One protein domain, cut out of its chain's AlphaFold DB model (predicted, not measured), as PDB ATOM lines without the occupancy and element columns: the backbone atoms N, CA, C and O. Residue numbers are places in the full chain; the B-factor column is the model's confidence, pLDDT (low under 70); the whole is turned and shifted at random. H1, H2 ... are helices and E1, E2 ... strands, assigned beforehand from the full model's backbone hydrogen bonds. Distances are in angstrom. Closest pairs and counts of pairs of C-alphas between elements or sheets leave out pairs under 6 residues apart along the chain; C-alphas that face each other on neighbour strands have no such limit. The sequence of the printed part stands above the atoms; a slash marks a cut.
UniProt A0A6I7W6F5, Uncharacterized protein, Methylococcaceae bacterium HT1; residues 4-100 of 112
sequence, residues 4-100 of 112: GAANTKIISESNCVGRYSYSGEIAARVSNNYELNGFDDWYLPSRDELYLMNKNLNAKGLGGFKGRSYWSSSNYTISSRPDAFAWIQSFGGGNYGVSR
ATOM      1  N   GLY A   4     168.672 166.485 191.035       91.31
ATOM      2  CA  GLY A   4     167.545 167.364 190.762       91.31
ATOM      3  C   GLY A   4     167.333 168.409 191.845       91.31
ATOM      4  O   GLY A   4     167.238 169.592 191.530       91.31
ATOM      5  N   ALA A   5     167.344 167.989 193.111       93.00
ATOM      6  CA  ALA A   5     167.161 168.883 194.251       93.00
ATOM      7  C   ALA A   5     168.257 169.961 194.315       93.00
ATOM      8  O   ALA A   5     167.961 171.156 194.300       93.00
ATOM      9  N   ALA A   6     169.530 169.551 194.287       92.50
ATOM     10  CA  ALA A   6     170.669 170.471 194.331       92.50
ATOM     11  C   ALA A   6     170.681 171.447 193.142       92.50
ATOM     12  O   ALA A   6     170.839 172.653 193.328       92.50
ATOM     13  N   ASN A   7     170.453 170.946 191.924       90.94
ATOM     14  CA  ASN A   7     170.402 171.784 190.729       90.94
ATOM     15  C   ASN A   7     169.233 172.772 190.786       90.94
ATOM     16  O   ASN A   7     169.395 173.935 190.431       90.94
ATOM     17  N   THR A   8     168.057 172.324 191.239       92.44
ATOM     18  CA  THR A   8     166.866 173.177 191.356       92.44
ATOM     19  C   THR A   8     167.120 174.338 192.297       92.44
ATOM     20  O   THR A   8     166.792 175.467 191.942       92.44
ATOM     21  N   LYS A   9     167.752 174.083 193.446       91.56
ATOM     22  CA  LYS A   9     168.108 175.130 194.401       91.56
ATOM     23  C   LYS A   9     169.027 176.182 193.769       91.56
ATOM     24  O   LYS A   9     168.675 177.356 193.735       91.56
ATOM     25  N   ILE A  10     170.127 175.744 193.150       91.56
ATOM     26  CA  ILE A  10     171.093 176.633 192.476       91.56
ATOM     27  C   ILE A  10     170.420 177.474 191.381       91.56
ATOM     28  O   ILE A  10     170.645 178.679 191.282       91.56
ATOM     29  N   ILE A  11     169.589 176.853 190.540       88.56
ATOM     30  CA  ILE A  11     168.912 177.551 189.439       88.56
ATOM     31  C   ILE A  11     167.868 178.532 189.987       88.56
ATOM     32  O   ILE A  11     167.730 179.632 189.453       88.56
ATOM     33  N   SER A  12     167.150 178.169 191.049       89.44
ATOM     34  CA  SER A  12     166.113 179.021 191.645       89.44
ATOM     35  C   SER A  12     166.691 180.297 192.256       89.44
ATOM     36  O   SER A  12     166.085 181.358 192.110       89.44
ATOM     37  N   GLU A  13     167.885 180.200 192.845       90.12
ATOM     38  CA  GLU A  13     168.647 181.306 193.444       90.12
ATOM     39  C   GLU A  13     169.400 182.165 192.404       90.12
ATOM     40  O   GLU A  13     169.949 183.215 192.732       90.12
ATOM     41  N   SER A  14     169.427 181.748 191.136       85.94
ATOM     42  CA  SER A  14     170.063 182.509 190.058       85.94
ATOM     43  C   SER A  14     169.189 183.672 189.568       85.94
ATOM     44  O   SER A  14     167.958 183.618 189.617       85.94
ATOM     45  N   ASN A  15     169.816 184.688 188.968       84.19
ATOM     46  CA  ASN A  15     169.131 185.836 188.352       84.19
ATOM     47  C   ASN A  15     168.497 185.520 186.979       84.19
ATOM     48  O   ASN A  15     168.262 186.419 186.172       84.19
ATOM     49  N   CYS A  16     168.236 184.247 186.670       81.25
ATOM     50  CA  CYS A  16     167.553 183.868 185.440       81.25
ATOM     51  C   CYS A  16     166.101 184.369 185.432       81.25
ATOM     52  O   CYS A  16     165.412 184.342 186.448       81.25
ATOM     53  N   VAL A  17     165.610 184.785 184.268       80.50
ATOM     54  CA  VAL A  17     164.209 185.179 184.072       80.50
ATOM     55  C   VAL A  17     163.628 184.440 182.874       80.50
ATOM     56  O   VAL A  17     164.275 184.298 181.831       80.50
ATOM     57  N   GLY A  18     162.406 183.941 183.030       77.00
ATOM     58  CA  GLY A  18     161.655 183.280 181.973       77.00
ATOM     59  C   GLY A  18     161.286 184.279 180.887       77.00
ATOM     60  O   GLY A  18     160.318 185.015 181.022       77.00
ATOM     61  N   ARG A  19     162.049 184.298 179.792       70.38
ATOM     62  CA  ARG A  19     161.912 185.295 178.714       70.38
ATOM     63  C   ARG A  19     160.531 185.336 178.049       70.38
ATOM     64  O   ARG A  19     160.142 186.385 177.553       70.38
ATOM     65  N   TYR A  20     159.829 184.207 178.018       67.44
ATOM     66  CA  TYR A  20     158.499 184.077 177.413       67.44
ATOM     67  C   TYR A  20     157.423 183.706 178.441       67.44
ATOM     68  O   TYR A  20     156.305 183.378 178.073       67.44
ATOM     69  N   SER A  21     157.747 183.774 179.736       66.38
ATOM     70  CA  SER A  21     156.752 183.638 180.796       66.38
ATOM     71  C   SER A  21     156.197 185.017 181.133       66.38
ATOM     72  O   SER A  21     156.969 185.930 181.416       66.38
ATOM     73  N   TYR A  22     154.869 185.166 181.160       63.19
ATOM     74  CA  TYR A  22     154.225 186.420 181.577       63.19
ATOM     75  C   TYR A  22     154.633 186.839 183.002       63.19
ATOM     76  O   TYR A  22     154.707 188.025 183.303       63.19
ATOM     77  N   SER A  23     154.955 185.872 183.868       76.12
ATOM     78  CA  SER A  23     155.430 186.116 185.233       76.12
ATOM     79  C   SER A  23     156.953 186.233 185.357       76.12
ATOM     80  O   SER A  23     157.454 186.461 186.452       76.12
ATOM     81  N   GLY A  24     157.718 186.030 184.277       75.88
ATOM     82  CA  GLY A  24     159.181 185.923 184.346       75.88
ATOM     83  C   GLY A  24     159.681 184.667 185.073       75.88
ATOM     84  O   GLY A  24     160.880 184.536 185.324       75.88
ATOM     85  N   GLU A  25     158.783 183.733 185.395       85.25
ATOM     86  CA  GLU A  25     159.110 182.520 186.138       85.25
ATOM     87  C   GLU A  25     159.902 181.495 185.326       85.25
ATOM     88  O   GLU A  25     159.788 181.400 184.101       85.25
ATOM     89  N   ILE A  26     160.683 180.687 186.043       87.44
ATOM     90  CA  ILE A  26     161.473 179.583 185.489       87.44
ATOM     91  C   ILE A  26     161.042 178.256 186.116       87.44
ATOM     92  O   ILE A  26     160.641 178.203 187.277       87.44
ATOM     93  N   ALA A  27     161.180 177.156 185.372       88.38
ATOM     94  CA  ALA A  27     160.734 175.823 185.800       88.38
ATOM     95  C   ALA A  27     161.283 175.381 187.173       88.38
ATOM     96  O   ALA A  27     160.595 174.683 187.921       88.38
ATOM     97  N   ALA A  28     162.514 175.793 187.500       90.62
ATOM     98  CA  ALA A  28     163.136 175.511 188.788       90.62
ATOM     99  C   ALA A  28     162.403 176.211 189.943       90.62
ATOM    100  O   ALA A  28     162.000 175.521 190.872       90.62
ATOM    101  N   ARG A  29     162.135 177.524 189.846       91.50
ATOM    102  CA  ARG A  29     161.403 178.276 190.883       91.50
ATOM    103  C   ARG A  29     159.971 177.805 191.033       91.50
ATOM    104  O   ARG A  29     159.511 177.629 192.153       91.50
ATOM    105  N   VAL A  30     159.300 177.523 189.915       91.44
ATOM    106  CA  VAL A  30     157.951 176.942 189.943       91.44
ATOM    107  C   VAL A  30     157.944 175.640 190.739       91.44
ATOM    108  O   VAL A  30     157.022 175.428 191.509       91.44
ATOM    109  N   SER A  31     158.965 174.790 190.581       93.69
ATOM    110  CA  SER A  31     159.064 173.540 191.344       93.69
ATOM    111  C   SER A  31     159.473 173.765 192.798       93.69
ATOM    112  O   SER A  31     158.909 173.124 193.668       93.69
ATOM    113  N   ASN A  32     160.425 174.665 193.050       93.50
ATOM    114  CA  ASN A  32     160.972 174.946 194.379       93.50
ATOM    115  C   ASN A  32     159.969 175.642 195.308       93.50
ATOM    116  O   ASN A  32     160.050 175.488 196.516       93.50
ATOM    117  N   ASN A  33     159.050 176.426 194.745       92.69
ATOM    118  CA  ASN A  33     157.987 177.108 195.487       92.69
ATOM    119  C   ASN A  33     156.665 176.326 195.431       92.69
ATOM    120  O   ASN A  33     155.617 176.859 195.793       92.69
ATOM    121  N   TYR A  34     156.678 175.107 194.881       92.88
ATOM    122  CA  TYR A  34     155.473 174.305 194.759       92.88
ATOM    123  C   TYR A  34     155.125 173.686 196.105       92.88
ATOM    124  O   TYR A  34     155.938 172.979 196.692       92.88
ATOM    125  N   GLU A  35     153.888 173.891 196.545       94.62
ATOM    126  CA  GLU A  35     153.347 173.263 197.742       94.62
ATOM    127  C   GLU A  35     152.151 172.393 197.370       94.62
ATOM    128  O   GLU A  35     151.199 172.834 196.718       94.62
ATOM    129  N   LEU A  36     152.192 171.129 197.785       92.62
ATOM    130  CA  LEU A  36     151.102 170.190 197.547       92.62
ATOM    131  C   LEU A  36     151.011 169.178 198.683       92.62
ATOM    132  O   LEU A  36     151.999 168.538 199.037       92.62
ATOM    133  N   ASN A  37     149.800 168.983 199.210       92.19
ATOM    134  CA  ASN A  37     149.499 168.023 200.280       92.19
ATOM    135  C   ASN A  37     150.360 168.208 201.548       92.19
ATOM    136  O   ASN A  37     150.687 167.228 202.209       92.19
ATOM    137  N   GLY A  38     150.726 169.452 201.875       93.62
ATOM    138  CA  GLY A  38     151.549 169.777 203.045       93.62
ATOM    139  C   GLY A  38     153.051 169.552 202.856       93.62
ATOM    140  O   GLY A  38     153.783 169.559 203.839       93.62
ATOM    141  N   PHE A  39     153.502 169.336 201.618       94.31
ATOM    142  CA  PHE A  39     154.914 169.207 201.271       94.31
ATOM    143  C   PHE A  39     155.367 170.392 200.424       94.31
ATOM    144  O   PHE A  39     154.687 170.728 199.451       94.31
ATOM    145  N   ASP A  40     156.518 170.952 200.782       94.19
ATOM    146  CA  ASP A  40     157.218 172.088 200.168       94.19
ATOM    147  C   ASP A  40     158.626 171.701 199.659       94.19
ATOM    148  O   ASP A  40     159.370 172.525 199.137       94.19
ATOM    149  N   ASP A  41     158.990 170.418 199.757       94.06
ATOM    150  CA  ASP A  41     160.289 169.843 199.386       94.06
ATOM    151  C   ASP A  41     160.366 169.417 197.906       94.06
ATOM    152  O   ASP A  41     161.139 168.531 197.522       94.06
ATOM    153  N   TRP A  42     159.548 170.038 197.054       95.62
ATOM    154  CA  TRP A  42     159.456 169.709 195.638       95.62
ATOM    155  C   TRP A  42     160.602 170.325 194.834       95.62
ATOM    156  O   TRP A  42     161.054 171.443 195.065       95.62
ATOM    157  N   TYR A  43     161.071 169.595 193.823       95.06
ATOM    158  CA  TYR A  43     162.156 170.051 192.965       95.06
ATOM    159  C   TYR A  43     161.979 169.639 191.503       95.06
ATOM    160  O   TYR A  43     161.236 168.714 191.166       95.06
ATOM    161  N   LEU A  44     162.674 170.350 190.610       93.56
ATOM    162  CA  LEU A  44     162.716 170.029 189.189       93.56
ATOM    163  C   LEU A  44     163.652 168.821 188.980       93.56
ATOM    164  O   LEU A  44     164.853 168.912 189.270       93.56
ATOM    165  N   PRO A  45     163.149 167.687 188.466       92.06
ATOM    166  CA  PRO A  45     163.937 166.471 188.330       92.06
ATOM    167  C   PRO A  45     165.146 166.684 187.419       92.06
ATOM    168  O   PRO A  45     165.093 167.404 186.420       92.06
ATOM    169  N   SER A  46     166.245 166.011 187.734       90.31
ATOM    170  CA  SER A  46     167.354 165.825 186.805       90.31
ATOM    171  C   SER A  46     166.949 164.890 185.663       90.31
ATOM    172  O   SER A  46     165.956 164.161 185.736       90.31
ATOM    173  N   ARG A  47     167.742 164.878 184.589       85.88
ATOM    174  CA  ARG A  47     167.513 163.982 183.448       85.88
ATOM    175  C   ARG A  47     167.419 162.513 183.872       85.88
ATOM    176  O   ARG A  47     166.527 161.800 183.421       85.88
ATOM    177  N   ASP A  48     168.316 162.066 184.746       86.50
ATOM    178  CA  ASP A  48     168.360 160.664 185.165       86.50
ATOM    179  C   ASP A  48     167.122 160.296 186.008       86.50
ATOM    180  O   ASP A  48     166.577 159.202 185.870       86.50
ATOM    181  N   GLU A  49     166.602 161.235 186.808       90.75
ATOM    182  CA  GLU A  49     165.337 161.058 187.534       90.75
ATOM    183  C   GLU A  49     164.142 160.986 186.574       90.75
ATOM    184  O   GLU A  49     163.322 160.076 186.696       90.75
ATOM    185  N   LEU A  50     164.073 161.855 185.556       88.62
ATOM    186  CA  LEU A  50     163.043 161.766 184.509       88.62
ATOM    187  C   LEU A  50     163.109 160.437 183.750       88.62
ATOM    188  O   LEU A  50     162.070 159.855 183.436       88.62
ATOM    189  N   TYR A  51     164.311 159.931 183.469       86.06
ATOM    190  CA  TYR A  51     164.489 158.622 182.845       86.06
ATOM    191  C   TYR A  51     163.906 157.501 183.718       86.06
ATOM    192  O   TYR A  51     163.156 156.654 183.221       86.06
ATOM    193  N   LEU A  52     164.181 157.518 185.025       88.75
ATOM    194  CA  LEU A  52     163.622 156.543 185.961       88.75
ATOM    195  C   LEU A  52     162.099 156.666 186.077       88.75
ATOM    196  O   LEU A  52     161.410 155.646 186.061       88.75
ATOM    197  N   MET A  53     161.555 157.883 186.122       88.44
ATOM    198  CA  MET A  53     160.107 158.111 186.096       88.44
ATOM    199  C   MET A  53     159.469 157.558 184.822       88.44
ATOM    200  O   MET A  53     158.418 156.920 184.889       88.44
ATOM    201  N   ASN A  54     160.107 157.756 183.665       86.62
ATOM    202  CA  ASN A  54     159.607 157.215 182.409       86.62
ATOM    203  C   ASN A  54     159.543 155.687 182.463       86.62
ATOM    204  O   ASN A  54     158.503 155.088 182.203       86.62
ATOM    205  N   LYS A  55     160.658 155.061 182.853       87.81
ATOM    206  CA  LYS A  55     160.811 153.605 182.885       87.81
ATOM    207  C   LYS A  55     159.890 152.940 183.908       87.81
ATOM    208  O   LYS A  55     159.336 151.878 183.638       87.81
ATOM    209  N   ASN A  56     159.736 153.544 185.083       90.31
ATOM    210  CA  ASN A  56     159.048 152.912 186.206       90.31
ATOM    211  C   ASN A  56     157.571 153.295 186.315       90.31
ATOM    212  O   ASN A  56     156.802 152.493 186.843       90.31
ATOM    213  N   LEU A  57     157.177 154.477 185.826       90.19
ATOM    214  CA  LEU A  57     155.810 154.991 185.938       90.19
ATOM    215  C   LEU A  57     155.144 155.124 184.566       90.19
ATOM    216  O   LEU A  57     154.179 154.415 184.290       90.19
ATOM    217  N   ASN A  58     155.676 155.980 183.687       87.44
ATOM    218  CA  ASN A  58     155.020 156.309 182.416       87.44
ATOM    219  C   ASN A  58     154.857 155.082 181.505       87.44
ATOM    220  O   ASN A  58     153.768 154.825 181.002       87.44
ATOM    221  N   ALA A  59     155.908 154.268 181.359       86.31
ATOM    222  CA  ALA A  59     155.882 153.035 180.570       86.31
ATOM    223  C   ALA A  59     154.872 151.994 181.090       86.31
ATOM    224  O   ALA A  59     154.502 151.078 180.362       86.31
ATOM    225  N   LYS A  60     154.415 152.137 182.339       90.19
ATOM    226  CA  LYS A  60     153.389 151.290 182.961       90.19
ATOM    227  C   LYS A  60     152.006 151.955 182.991       90.19
ATOM    228  O   LYS A  60     151.104 151.435 183.636       90.19
ATOM    229  N   GLY A  61     151.843 153.116 182.351       88.12
ATOM    230  CA  GLY A  61     150.599 153.893 182.374       88.12
ATOM    231  C   GLY A  61     150.299 154.570 183.717       88.12
ATOM    232  O   GLY A  61     149.165 154.970 183.963       88.12
ATOM    233  N   LEU A  62     151.294 154.707 184.599       89.69
ATOM    234  CA  LEU A  62     151.153 155.318 185.924       89.69
ATOM    235  C   LEU A  62     151.640 156.776 185.920       89.69
ATOM    236  O   LEU A  62     152.393 157.190 185.044       89.69
ATOM    237  N   GLY A  63     151.242 157.566 186.922       85.56
ATOM    238  CA  GLY A  63     151.771 158.920 187.165       85.56
ATOM    239  C   GLY A  63     151.133 160.056 186.350       85.56
ATOM    240  O   GLY A  63     151.483 161.219 186.557       85.56
ATOM    241  N   GLY A  64     150.181 159.762 185.456       87.06
ATOM    242  CA  GLY A  64     149.370 160.784 184.778       87.06
ATOM    243  C   GLY A  64     150.189 161.754 183.921       87.06
ATOM    244  O   GLY A  64     149.978 162.969 183.965       87.06
ATOM    245  N   PHE A  65     151.184 161.246 183.195       85.06
ATOM    246  CA  PHE A  65     152.010 162.045 182.294       85.06
ATOM    247  C   PHE A  65     151.189 162.492 181.076       85.06
ATOM    248  O   PHE A  65     150.629 161.665 180.366       85.06
ATOM    249  N   LYS A  66     151.098 163.811 180.848       76.56
ATOM    250  CA  LYS A  66     150.302 164.412 179.759       76.56
ATOM    251  C   LYS A  66     151.150 164.927 178.588       76.56
ATOM    252  O   LYS A  66     150.670 164.981 177.464       76.56
ATOM    253  N   GLY A  67     152.401 165.312 178.844       69.56
ATOM    254  CA  GLY A  67     153.341 165.812 177.836       69.56
ATOM    255  C   GLY A  67     154.288 164.734 177.304       69.56
ATOM    256  O   GLY A  67     154.558 163.741 177.983       69.56
ATOM    257  N   ARG A  68     154.834 164.954 176.100       72.50
ATOM    258  CA  ARG A  68     155.903 164.117 175.516       72.50
ATOM    259  C   ARG A  68     157.295 164.487 176.032       72.50
ATOM    260  O   ARG A  68     158.202 163.660 175.968       72.50
ATOM    261  N   SER A  69     157.477 165.711 176.525       79.75
ATOM    262  CA  SER A  69     158.773 166.246 176.944       79.75
ATOM    263  C   SER A  69     158.631 167.106 178.192       79.75
ATOM    264  O   SER A  69     157.682 167.882 178.301       79.75
ATOM    265  N   TYR A  70     159.580 166.951 179.113       85.12
ATOM    266  CA  TYR A  70     159.588 167.650 180.395       85.12
ATOM    267  C   TYR A  70     160.906 168.382 180.605       85.12
ATOM    268  O   TYR A  70     161.969 167.907 180.188       85.12
ATOM    269  N   TRP A  71     160.816 169.527 181.277       87.56
ATOM    270  CA  TRP A  71     161.984 170.254 181.753       87.56
ATOM    271  C   TRP A  71     162.788 169.414 182.743       87.56
ATOM    272  O   TRP A  71     162.210 168.789 183.633       87.56
ATOM    273  N   SER A  72     164.115 169.440 182.602       87.06
ATOM    274  CA  SER A  72     165.035 168.886 183.596       87.06
ATOM    275  C   SER A  72     165.930 169.979 184.171       87.06
ATOM    276  O   SER A  72     166.240 170.957 183.492       87.06
ATOM    277  N   SER A  73     166.396 169.791 185.401       87.75
ATOM    278  CA  SER A  73     167.387 170.660 186.044       87.75
ATOM    279  C   SER A  73     168.833 170.339 185.633       87.75
ATOM    280  O   SER A  73     169.778 170.916 186.165       87.75
ATOM    281  N   SER A  74     169.052 169.407 184.700       84.38
ATOM    282  CA  SER A  74     170.388 169.088 184.186       84.38
ATOM    283  C   SER A  74     170.858 170.150 183.184       84.38
ATOM    284  O   SER A  74     170.186 170.427 182.192       84.38
ATOM    285  N   ASN A  75     172.046 170.719 183.413       70.31
ATOM    286  CA  ASN A  75     172.607 171.747 182.535       70.31
ATOM    287  C   ASN A  75     173.027 171.168 181.170       70.31
ATOM    288  O   ASN A  75     173.678 170.122 181.113       70.31
ATOM    289  N   TYR A  76     172.692 171.867 180.082       63.16
ATOM    290  CA  TYR A  76     173.211 171.585 178.745       63.16
ATOM    291  C   TYR A  76     174.102 172.730 178.279       63.16
ATOM    292  O   TYR A  76     173.618 173.763 177.821       63.16
ATOM    293  N   THR A  77     175.410 172.515 178.353       53.72
ATOM    294  CA  THR A  77     176.392 173.464 177.833       53.72
ATOM    295  C   THR A  77     176.892 172.970 176.480       53.72
ATOM    296  O   THR A  77     177.568 171.945 176.406       53.72
ATOM    297  N   ILE A  78     176.602 173.708 175.408       52.81
ATOM    298  CA  ILE A  78     177.375 173.620 174.161       52.81
ATOM    299  C   ILE A  78     178.401 174.754 174.204       52.81
ATOM    300  O   ILE A  78     178.024 175.904 174.423       52.81
ATOM    301  N   SER A  79     179.681 174.452 173.971       54.72
ATOM    302  CA  SER A  79     180.795 175.418 174.053       54.72
ATOM    303  C   SER A  79     180.601 176.678 173.202       54.72
ATOM    304  O   SER A  79     181.061 177.749 173.578       54.72
ATOM    305  N   SER A  80     179.889 176.576 172.079       58.94
ATOM    306  CA  SER A  80     179.611 177.699 171.179       58.94
ATOM    307  C   SER A  80     178.425 178.573 171.602       58.94
ATOM    308  O   SER A  80     178.304 179.695 171.114       58.94
ATOM    309  N   ARG A  81     177.536 178.084 172.482       57.12
ATOM    310  CA  ARG A  81     176.366 178.816 173.004       57.12
ATOM    311  C   ARG A  81     176.016 178.333 174.421       57.12
ATOM    312  O   ARG A  81     174.991 177.662 174.590       57.12
ATOM    313  N   PRO A  82     176.832 178.673 175.436       59.47
ATOM    314  CA  PRO A  82     176.643 178.190 176.806       59.47
ATOM    315  C   PRO A  82     175.285 178.602 177.396       59.47
ATOM    316  O   PRO A  82     174.741 177.899 178.247       59.47
ATOM    317  N   ASP A  83     174.691 179.683 176.870       64.62
ATOM    318  CA  ASP A  83     173.464 180.272 177.400       64.62
ATOM    319  C   ASP A  83     172.198 180.096 176.552       64.62
ATOM    320  O   ASP A  83     171.162 180.688 176.853       64.62
ATOM    321  N   ALA A  84     172.234 179.290 175.490       63.09
ATOM    322  CA  ALA A  84     171.083 179.186 174.584       63.09
ATOM    323  C   ALA A  84     170.167 177.987 174.866       63.09
ATOM    324  O   ALA A  84     168.995 178.010 174.487       63.09
ATOM    325  N   PHE A  85     170.666 176.946 175.533       64.94
ATOM    326  CA  PHE A  85     169.973 175.660 175.592       64.94
ATOM    327  C   PHE A  85     169.870 175.098 177.015       64.94
ATOM    328  O   PHE A  85     170.568 175.551 177.925       64.94
ATOM    329  N   ALA A  86     168.957 174.145 177.198       62.25
ATOM    330  CA  ALA A  86     168.788 173.332 178.400       62.25
ATOM    331  C   ALA A  86     168.402 171.895 177.998       62.25
ATOM    332  O   ALA A  86     167.799 171.681 176.940       62.25
ATOM    333  N   TRP A  87     168.771 170.899 178.814       62.88
ATOM    334  CA  TRP A  87     168.406 169.506 178.542       62.88
ATOM    335  C   TRP A  87     166.948 169.246 178.887       62.88
ATOM    336  O   TRP A  87     166.484 169.560 179.987       62.88
ATOM    337  N   ILE A  88     166.272 168.549 177.981       62.41
ATOM    338  CA  ILE A  88     164.975 167.934 178.245       62.41
ATOM    339  C   ILE A  88     165.065 166.427 178.095       62.41
ATOM    340  O   ILE A  88     165.857 165.907 177.303       62.41
ATOM    341  N   GLN A  89     164.198 165.729 178.819       62.72
ATOM    342  CA  GLN A  89     163.931 164.323 178.565       62.72
ATOM    343  C   GLN A  89     162.622 164.223 177.783       62.72
ATOM    344  O   GLN A  89     161.560 164.603 178.283       62.72
ATOM    345  N   SER A  90     162.689 163.697 176.559       61.38
ATOM    346  CA  SER A  90     161.494 163.217 175.869       61.38
ATOM    347  C   SER A  90     161.234 161.771 176.277       61.38
ATOM    348  O   SER A  90     162.142 160.935 176.253       61.38
ATOM    349  N   PHE A  91     159.993 161.453 176.640       61.22
ATOM    350  CA  PHE A  91     159.606 160.090 177.008       61.22
ATOM    351  C   PHE A  91     159.526 159.132 175.815       61.22
ATOM    352  O   PHE A  91     159.496 157.922 176.018       61.22
ATOM    353  N   GLY A  92     159.590 159.661 174.587       55.94
ATOM    354  CA  GLY A  92     159.689 158.894 173.342       55.94
ATOM    355  C   GLY A  92     161.098 158.402 172.981       55.94
ATOM    356  O   GLY A  92     161.283 157.915 171.873       55.94
ATOM    357  N   GLY A  93     162.084 158.527 173.881       55.38
ATOM    358  CA  GLY A  93     163.384 157.850 173.737       55.38
ATOM    359  C   GLY A  93     164.560 158.710 173.267       55.38
ATOM    360  O   GLY A  93     165.575 158.155 172.861       55.38
ATOM    361  N   GLY A  94     164.474 160.040 173.349       61.75
ATOM    362  CA  GLY A  94     165.574 160.923 172.954       61.75
ATOM    363  C   GLY A  94     165.892 162.008 173.980       61.75
ATOM    364  O   GLY A  94     164.992 162.579 174.602       61.75
ATOM    365  N   ASN A  95     167.187 162.292 174.124       63.03
ATOM    366  CA  ASN A  95     167.704 163.473 174.807       63.03
ATOM    367  C   ASN A  95     167.954 164.539 173.749       63.03
ATOM    368  O   ASN A  95     168.769 164.330 172.852       63.03
ATOM    369  N   TYR A  96     167.282 165.677 173.864       66.44
ATOM    370  CA  TYR A  96     167.493 166.792 172.953       66.44
ATOM    371  C   TYR A  96     167.787 168.043 173.769       66.44
ATOM    372  O   TYR A  96     167.159 168.289 174.801       66.44
ATOM    373  N   GLY A  97     168.765 168.822 173.319       62.28
ATOM    374  CA  GLY A  97     168.901 170.196 173.770       62.28
ATOM    375  C   GLY A  97     167.781 171.005 173.138       62.28
ATOM    376  O   GLY A  97     167.678 171.060 171.914       62.28
ATOM    377  N   VAL A  98     166.936 171.620 173.955       66.19
ATOM    378  CA  VAL A  98     165.975 172.614 173.469       66.19
ATOM    379  C   VAL A  98     166.451 173.994 173.856       66.19
ATOM    380  O   VAL A  98     167.211 174.165 174.811       66.19
ATOM    381  N   SER A  99     165.990 174.988 173.102       67.69
ATOM    382  CA  SER A  99     166.094 176.374 173.535       67.69
ATOM    383  C   SER A  99     165.562 176.479 174.961       67.69
ATOM    384  O   SER A  99     164.449 176.028 175.234       67.69
ATOM    385  N   ARG A 100     166.325 177.094 175.870       69.75
ATOM    386  CA  ARG A 100     165.902 177.311 177.274       69.75
ATOM    387  C   ARG A 100     164.670 178.213 177.421       69.75
ATOM    388  O   ARG A 100     164.208 178.485 178.519       69.75
TER     389      ARG A 100
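AT A GLANCE: This is residues 4 to 100 of the 112 residues of an uncharacterized protein of Methylococcaceae bacterium HT1 (UniProt A0A6I7W6F5). A small antiparallel sheet, E1 E2 E3, has helix H3 over one face; short helices H1 and H2 pack crosswise off the sheet. The 97 printed residues, under half in named elements, run H1 H2 H3 E1 E2 E3, class mixed. The whole is compact, radius of gyration of the C-alphas 13.8 A, spans 37 by 35 by 25 A.

HOW THE PARTS SIT: E1 (69 to 71), E2 (85 to 90) and E3 (94 to 99) form a meander, successive antiparallel neighbours; N 70 and O 89 are 3.2 A apart, N 86 and O 98 3.0 A. H3 (47 to 56) makes two layers, helix on sheet, over E2, height 10.0 A; closest C-alphas Arg 47 and Gln 89, 6.1 A. H1 (4 to 12) and H2 (27 to 32) touch, about perpendicular at 73 degrees; closest C-alphas Ser 12 and Arg 29, 4.8 A. In the helices every O i to N i+4 pair is within hydrogen-bond range.

IN THESE COORDINATES: H1 begins at C-alpha 4 (167.545, 167.364, 190.762); E3, 15.5 A long, ends at C-alpha 99 (166.094, 176.374, 173.535). H3 is 14.2 A long.

THE WHOLE: The printed part has no cut. Link E2 to E3 is tight, the others long. Residues 20 to 22, 67 and 76 to 100 have pLDDT under 70.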